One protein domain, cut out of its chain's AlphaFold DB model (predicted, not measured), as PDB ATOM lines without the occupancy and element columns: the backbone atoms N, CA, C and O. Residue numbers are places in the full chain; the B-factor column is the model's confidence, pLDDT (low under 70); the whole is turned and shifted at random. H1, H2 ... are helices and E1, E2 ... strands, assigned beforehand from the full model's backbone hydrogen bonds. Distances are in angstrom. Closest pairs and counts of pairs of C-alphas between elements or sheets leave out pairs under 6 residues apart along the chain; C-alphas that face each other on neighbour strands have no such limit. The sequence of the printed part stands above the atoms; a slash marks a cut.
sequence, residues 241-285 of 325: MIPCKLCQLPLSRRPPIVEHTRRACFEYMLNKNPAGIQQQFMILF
ATOM      1  N   MET A 241     -18.376  14.315  19.289       82.56
ATOM      2  CA  MET A 241     -16.964  14.161  19.602       82.56
ATOM      3  C   MET A 241     -16.618  15.052  20.796       82.56
ATOM      4  O   MET A 241     -16.518  16.268  20.653       82.56
ATOM      5  N   ILE A 242     -16.422  14.459  21.972       80.25
ATOM      6  CA  ILE A 242     -16.063  15.196  23.188       80.25
ATOM      7  C   ILE A 242     -14.536  15.293  23.285       80.25
ATOM      8  O   ILE A 242     -13.861  14.260  23.235       80.25
ATOM      9  N   PRO A 243     -13.953  16.489  23.466       81.25
ATOM     10  CA  PRO A 243     -12.519  16.611  23.674       81.25
ATOM     11  C   PRO A 243     -12.107  16.029  25.032       81.25
ATOM     12  O   PRO A 243     -12.713  16.300  26.073       81.25
ATOM     13  N   CYS A 244     -11.023  15.259  25.042       81.19
ATOM     14  CA  CYS A 244     -10.392  14.829  26.282       81.19
ATOM     15  C   CYS A 244      -9.914  16.048  27.088       81.19
ATOM     16  O   CYS A 244      -9.160  16.874  26.579       81.19
ATOM     17  N   LYS A 245     -10.277  16.134  28.374       78.19
ATOM     18  CA  LYS A 245      -9.935  17.285  29.236       78.19
ATOM     19  C   LYS A 245      -8.432  17.552  29.363       78.19
ATOM     20  O   LYS A 245      -8.045  18.680  29.642       78.19
ATOM     21  N   LEU A 246      -7.604  16.523  29.190       77.25
ATOM     22  CA  LEU A 246      -6.152  16.619  29.326       77.25
ATOM     23  C   LEU A 246      -5.482  16.921  27.985       77.25
ATOM     24  O   LEU A 246      -4.753  17.899  27.864       77.25
ATOM     25  N   CYS A 247      -5.750  16.103  26.967       78.00
ATOM     26  CA  CYS A 247      -5.009  16.158  25.708       78.00
ATOM     27  C   CYS A 247      -5.764  16.826  24.549       78.00
ATOM     28  O   CYS A 247      -5.191  17.035  23.479       78.00
ATOM     29  N   GLN A 248      -7.041  17.167  24.753       82.19
ATOM     30  CA  GLN A 248      -7.945  17.776  23.769       82.19
ATOM     31  C   GLN A 248      -8.184  16.925  22.508       82.19
ATOM     32  O   GLN A 248      -8.694  17.431  21.511       82.19
ATOM     33  N   LEU A 249      -7.836  15.631  22.527       82.38
ATOM     34  CA  LEU A 249      -8.189  14.697  21.454       82.38
ATOM     35  C   LEU A 249      -9.722  14.531  21.410       82.38
ATOM     36  O   LEU A 249     -10.300  14.227  22.457       82.38
ATOM     37  N   PRO A 250     -10.385  14.720  20.255       79.81
ATOM     38  CA  PRO A 250     -11.819  14.480  20.115       79.81
ATOM     39  C   PRO A 250     -12.128  12.975  20.197       79.81
ATOM     40  O   PRO A 250     -11.570  12.184  19.437       79.81
ATOM     41  N   LEU A 251     -13.031  12.581  21.097       80.69
ATOM     42  CA  LEU A 251     -13.426  11.190  21.354       80.69
ATOM     43  C   LEU A 251     -14.918  10.986  21.082       80.69
ATOM     44  O   LEU A 251     -15.742  11.773  21.539       80.69
ATOM     45  N   SER A 252     -15.274   9.912  20.376       73.12
ATOM     46  CA  SER A 252     -16.678   9.575  20.103       73.12
ATOM     47  C   SER A 252     -17.382   9.028  21.351       73.12
ATOM     48  O   SER A 252     -16.791   8.258  22.110       73.12
ATOM     49  N   ARG A 253     -18.667   9.368  21.526       71.38
ATOM     50  CA  ARG A 253     -19.553   8.779  22.550       71.38
ATOM     51  C   ARG A 253     -20.042   7.354  22.229       71.38
ATOM     52  O   ARG A 253     -20.708   6.753  23.069       71.38
ATOM     53  N   ARG A 254     -19.753   6.815  21.040       69.56
ATOM     54  CA  ARG A 254     -20.290   5.531  20.559       69.56
ATOM     55  C   ARG A 254     -19.889   4.346  21.457       69.56
ATOM     56  O   ARG A 254     -18.701   4.199  21.725       69.56
ATOM     57  N   PRO A 255     -20.825   3.456  21.844       57.09
ATOM     58  CA  PRO A 255     -20.508   2.197  22.514       57.09
ATOM     59  C   PRO A 255     -19.829   1.157  21.588       57.09
ATOM     60  O   PRO A 255     -20.241   1.017  20.433       57.09
ATOM     61  N   PRO A 256     -18.855   0.370  22.091       56.50
ATOM     62  CA  PRO A 256     -18.183   0.572  23.373       56.50
ATOM     63  C   PRO A 256     -17.393   1.883  23.308       56.50
ATOM     64  O   PRO A 256     -16.686   2.104  22.326       56.50
ATOM     65  N   ILE A 257     -17.567   2.751  24.322       58.75
ATOM     66  CA  ILE A 257     -16.878   4.051  24.412       58.75
ATOM     67  C   ILE A 257     -15.424   3.777  24.070       58.75
ATOM     68  O   ILE A 257     -14.828   2.904  24.699       58.75
ATOM     69  N   VAL A 258     -14.876   4.458  23.060       60.38
ATOM     70  CA  VAL A 258     -13.461   4.294  22.715       60.38
ATOM     71  C   VAL A 258     -12.680   4.572  23.994       60.38
ATOM     72  O   VAL A 258     -12.644   5.714  24.454       60.38
ATOM     73  N   GLU A 259     -12.130   3.524  24.616       59.81
ATOM     74  CA  GLU A 259     -11.459   3.637  25.905       59.81
ATOM     75  C   GLU A 259     -10.182   4.451  25.709       59.81
ATOM     76  O   GLU A 259      -9.107   3.944  25.387       59.81
ATOM     77  N   HIS A 260     -10.299   5.762  25.882       73.81
ATOM     78  CA  HIS A 260      -9.161   6.655  25.912       73.81
ATOM     79  C   HIS A 260      -8.448   6.488  27.253       73.81
ATOM     80  O   HIS A 260      -8.683   7.219  28.217       73.81
ATOM     81  N   THR A 261      -7.597   5.464  27.329       74.06
ATOM     82  CA  THR A 261      -6.811   5.173  28.527       74.06
ATOM     83  C   THR A 261      -5.836   6.311  28.830       74.06
ATOM     84  O   THR A 261      -5.395   7.043  27.940       74.06
ATOM     85  N   ARG A 262      -5.424   6.437  30.101       67.75
ATOM     86  CA  ARG A 262      -4.400   7.418  30.504       67.75
ATOM     87  C   ARG A 262      -3.133   7.282  29.656       67.75
ATOM     88  O   ARG A 262      -2.581   8.291  29.241       67.75
ATOM     89  N   ARG A 263      -2.715   6.049  29.346       71.00
ATOM     90  CA  ARG A 263      -1.543   5.773  28.506       71.00
ATOM     91  C   ARG A 263      -1.688   6.368  27.100       71.00
ATOM     92  O   ARG A 263      -0.818   7.126  26.692       71.00
ATOM     93  N   ALA A 264      -2.804   6.108  26.416       73.81
ATOM     94  CA  ALA A 264      -3.075   6.679  25.093       73.81
ATOM     95  C   ALA A 264      -3.173   8.221  25.124       73.81
ATOM     96  O   ALA A 264      -2.749   8.898  24.189       73.81
ATOM     97  N   CYS A 265      -3.690   8.788  26.220       73.00
ATOM     98  CA  CYS A 265      -3.719  10.234  26.458       73.00
ATOM     99  C   CYS A 265      -2.309  10.837  26.520       73.00
ATOM    100  O   CYS A 265      -2.021  11.812  25.824       73.00
ATOM    101  N   PHE A 266      -1.427  10.235  27.321       70.88
ATOM    102  CA  PHE A 266      -0.040  10.674  27.476       70.88
ATOM    103  C   PHE A 266       0.772  10.510  26.190       70.88
ATOM    104  O   PHE A 266       1.480  11.442  25.815       70.88
ATOM    105  N   GLU A 267       0.632   9.386  25.485       73.94
ATOM    106  CA  GLU A 267       1.295   9.156  24.191       73.94
ATOM    107  C   GLU A 267       0.884  10.216  23.149       73.94
ATOM    108  O   GLU A 267       1.738  10.774  22.460       73.94
ATOM    109  N   TYR A 268      -0.399  10.593  23.089       75.69
ATOM    110  CA  TYR A 268      -0.855  11.669  22.203       75.69
ATOM    111  C   TYR A 268      -0.300  13.052  22.598       75.69
ATOM    112  O   TYR A 268       0.108  13.822  21.727       75.69
ATOM    113  N   MET A 269      -0.240  13.376  23.897       70.12
ATOM    114  CA  MET A 269       0.358  14.641  24.357       70.12
ATOM    115  C   MET A 269       1.865  14.709  24.057       70.12
ATOM    116  O   MET A 269       2.341  15.759  23.625       70.12
ATOM    117  N   LEU A 270       2.592  13.594  24.221       69.88
ATOM    118  CA  LEU A 270       4.018  13.466  23.884       69.88
ATOM    119  C   LEU A 270       4.280  13.743  22.406       69.88
ATOM    120  O   LEU A 270       5.178  14.517  22.078       69.88
ATOM    121  N   ASN A 271       3.460  13.173  21.525       71.69
ATOM    122  CA  ASN A 271       3.603  13.373  20.086       71.69
ATOM    123  C   ASN A 271       3.276  14.811  19.650       71.69
ATOM    124  O   ASN A 271       3.844  15.298  18.676       71.69
ATOM    125  N   LYS A 272       2.372  15.505  20.357       71.88
ATOM    126  CA  LYS A 272       1.945  16.870  20.006       71.88
ATOM    127  C   LYS A 272       2.878  17.960  20.546       71.88
ATOM    128  O   LYS A 272       3.011  19.002  19.910       71.88
ATOM    129  N   ASN A 273       3.492  17.761  21.716       65.94
ATOM    130  CA  ASN A 273       4.441  18.714  22.297       65.94
ATOM    131  C   ASN A 273       5.540  17.999  23.111       65.94
ATOM    132  O   ASN A 273       5.439  17.901  24.339       65.94
ATOM    133  N   PRO A 274       6.611  17.524  22.450       62.56
ATOM    134  CA  PRO A 274       7.675  16.782  23.122       62.56
ATOM    135  C   PRO A 274       8.451  17.632  24.146       62.56
ATOM    136  O   PRO A 274       8.883  17.107  25.168       62.56
ATOM    137  N   ALA A 275       8.577  18.948  23.932       61.91
ATOM    138  CA  ALA A 275       9.397  19.826  24.771       61.91
ATOM    139  C   ALA A 275       8.762  20.141  26.141       61.91
ATOM    140  O   ALA A 275       9.445  20.125  27.167       61.91
ATOM    141  N   GLY A 276       7.447  20.390  26.185       63.19
ATOM    142  CA  GLY A 276       6.749  20.730  27.435       63.19
ATOM    143  C   GLY A 276       6.662  19.557  28.419       63.19
ATOM    144  O   GLY A 276       6.786  19.738  29.630       63.19
ATOM    145  N   ILE A 277       6.506  18.335  27.904       62.38
ATOM    146  CA  ILE A 277       6.422  17.132  28.742       62.38
ATOM    147  C   ILE A 277       7.799  16.731  29.272       62.38
ATOM    148  O   ILE A 277       7.894  16.304  30.420       62.38
ATOM    149  N   GLN A 278       8.877  16.946  28.509       60.50
ATOM    150  CA  GLN A 278      10.248  16.771  29.008       60.50
ATOM    151  C   GLN A 278      10.539  17.674  30.218       60.50
ATOM    152  O   GLN A 278      11.127  17.207  31.193       60.50
ATOM    153  N   GLN A 279      10.068  18.926  30.210       63.38
ATOM    154  CA  GLN A 279      10.194  19.825  31.366       63.38
ATOM    155  C   GLN A 279       9.385  19.340  32.576       63.38
ATOM    156  O   GLN A 279       9.905  19.327  33.691       63.38
ATOM    157  N   GLN A 280       8.144  18.886  32.373       69.94
ATOM    158  CA  GLN A 280       7.323  18.332  33.459       69.94
ATOM    159  C   GLN A 280       7.917  17.041  34.043       69.94
ATOM    160  O   GLN A 280       7.911  16.860  35.260       69.94
ATOM    161  N   PHE A 281       8.482  16.171  33.202       66.19
ATOM    162  CA  PHE A 281       9.210  14.988  33.660       66.19
ATOM    163  C   PHE A 281      10.460  15.361  34.448       66.19
ATOM    164  O   PHE A 281      10.727  14.725  35.460       66.19
ATOM    165  N   MET A 282      11.194  16.399  34.042       64.94
ATOM    166  CA  MET A 282      12.375  16.844  34.780       64.94
ATOM    167  C   MET A 282      12.016  17.382  36.171       64.94
ATOM    168  O   MET A 282      12.689  17.069  37.147       64.94
ATOM    169  N   ILE A 283      10.900  18.107  36.289       67.88
ATOM    170  CA  ILE A 283      10.365  18.546  37.588       67.88
ATOM    171  C   ILE A 283       9.995  17.338  38.461       67.88
ATOM    172  O   ILE A 283      10.331  17.312  39.643       67.88
ATOM    173  N   LEU A 284       9.345  16.320  37.889       68.19
ATOM    174  CA  LEU A 284       8.994  15.096  38.617       68.19
ATOM    175  C   LEU A 284      10.225  14.272  39.021       68.19
ATOM    176  O   LEU A 284      10.256  13.769  40.139       68.19
ATOM    177  N   PHE A 285      11.240  14.153  38.160       66.06
ATOM    178  CA  PHE A 285      12.500  13.482  38.493       66.06
ATOM    179  C   PHE A 285      13.209  14.181  39.653       66.06
ATOM    180  O   PHE A 285      13.553  13.522  40.632       66.06
TER     181      PHE A 285
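AT A GLANCE: This is residues 241 to 285 of the 325 residues of the protein "Hypothetical protein" of Rotaria sordida (UniProt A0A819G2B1). A loose rod with a small two-stranded hairpin, E1 and E2, toward one end and two helices, H1 and H2, set as an open V toward the other, with H1 lying between the hairpin and H2. The link of residues 253 to 261 loops round beyond the hairpin and folds back to H1, and residues 279 to 285 of H2 stick out free. The 45 printed residues hold two named strands and two named helices in the order E1, E2, H1, H2; the sheet's order is E1 - E2, antiparallel, and the class is mixed, helices and strands. The whole is loose, with a radius of gyration of the C-alphas of 12.5 A and spans of 38 by 15 by 15 A.

HOW THE PARTS SIT: E1, residues 241 to 243, and E2, residues 250 to 252, form an antiparallel hairpin, with 139 degrees between their directions. The C-alphas of Pro 243 and Pro 250 face each other at 4.2 A. N 242 and O 251 are within hydrogen-bond range at 2.8 A, and so are N 251 and O 242 at 2.8 A. H1, residues 262 to 272, is apart from E1. H2, residues 274 to 285, is apart from both strands. H1 and H2 are close but not clearly touching; their closest C-alphas, of Leu 270 and Ile 277, are 6.5 A apart. They run opposite ways at a steep tilt of 52 degrees. In H1 and H2 every O i to N i+4 pair is within hydrogen-bond range.

IN THESE COORDINATES: E1 begins at C-alpha 241 (-16.964, 14.161, 19.602) and is 6.5 A long; E2 is 6.9 A long. H1 begins at C-alpha 262 (-4.400, 7.418, 30.504) and is 15.5 A long. H2, 16.4 A long, ends at C-alpha 285 (12.500, 13.482, 38.493).

THE WHOLE: The C-alphas farthest apart, of Pro 255 and Phe 285, are 38.4 A apart. The printed part has no cut. The link H1 to H2 is tight, and the other two are short. The mean pLDDT of the printed part is 70.5, with residues 254 to 259, 262, 270 and 273 to 285 under 70.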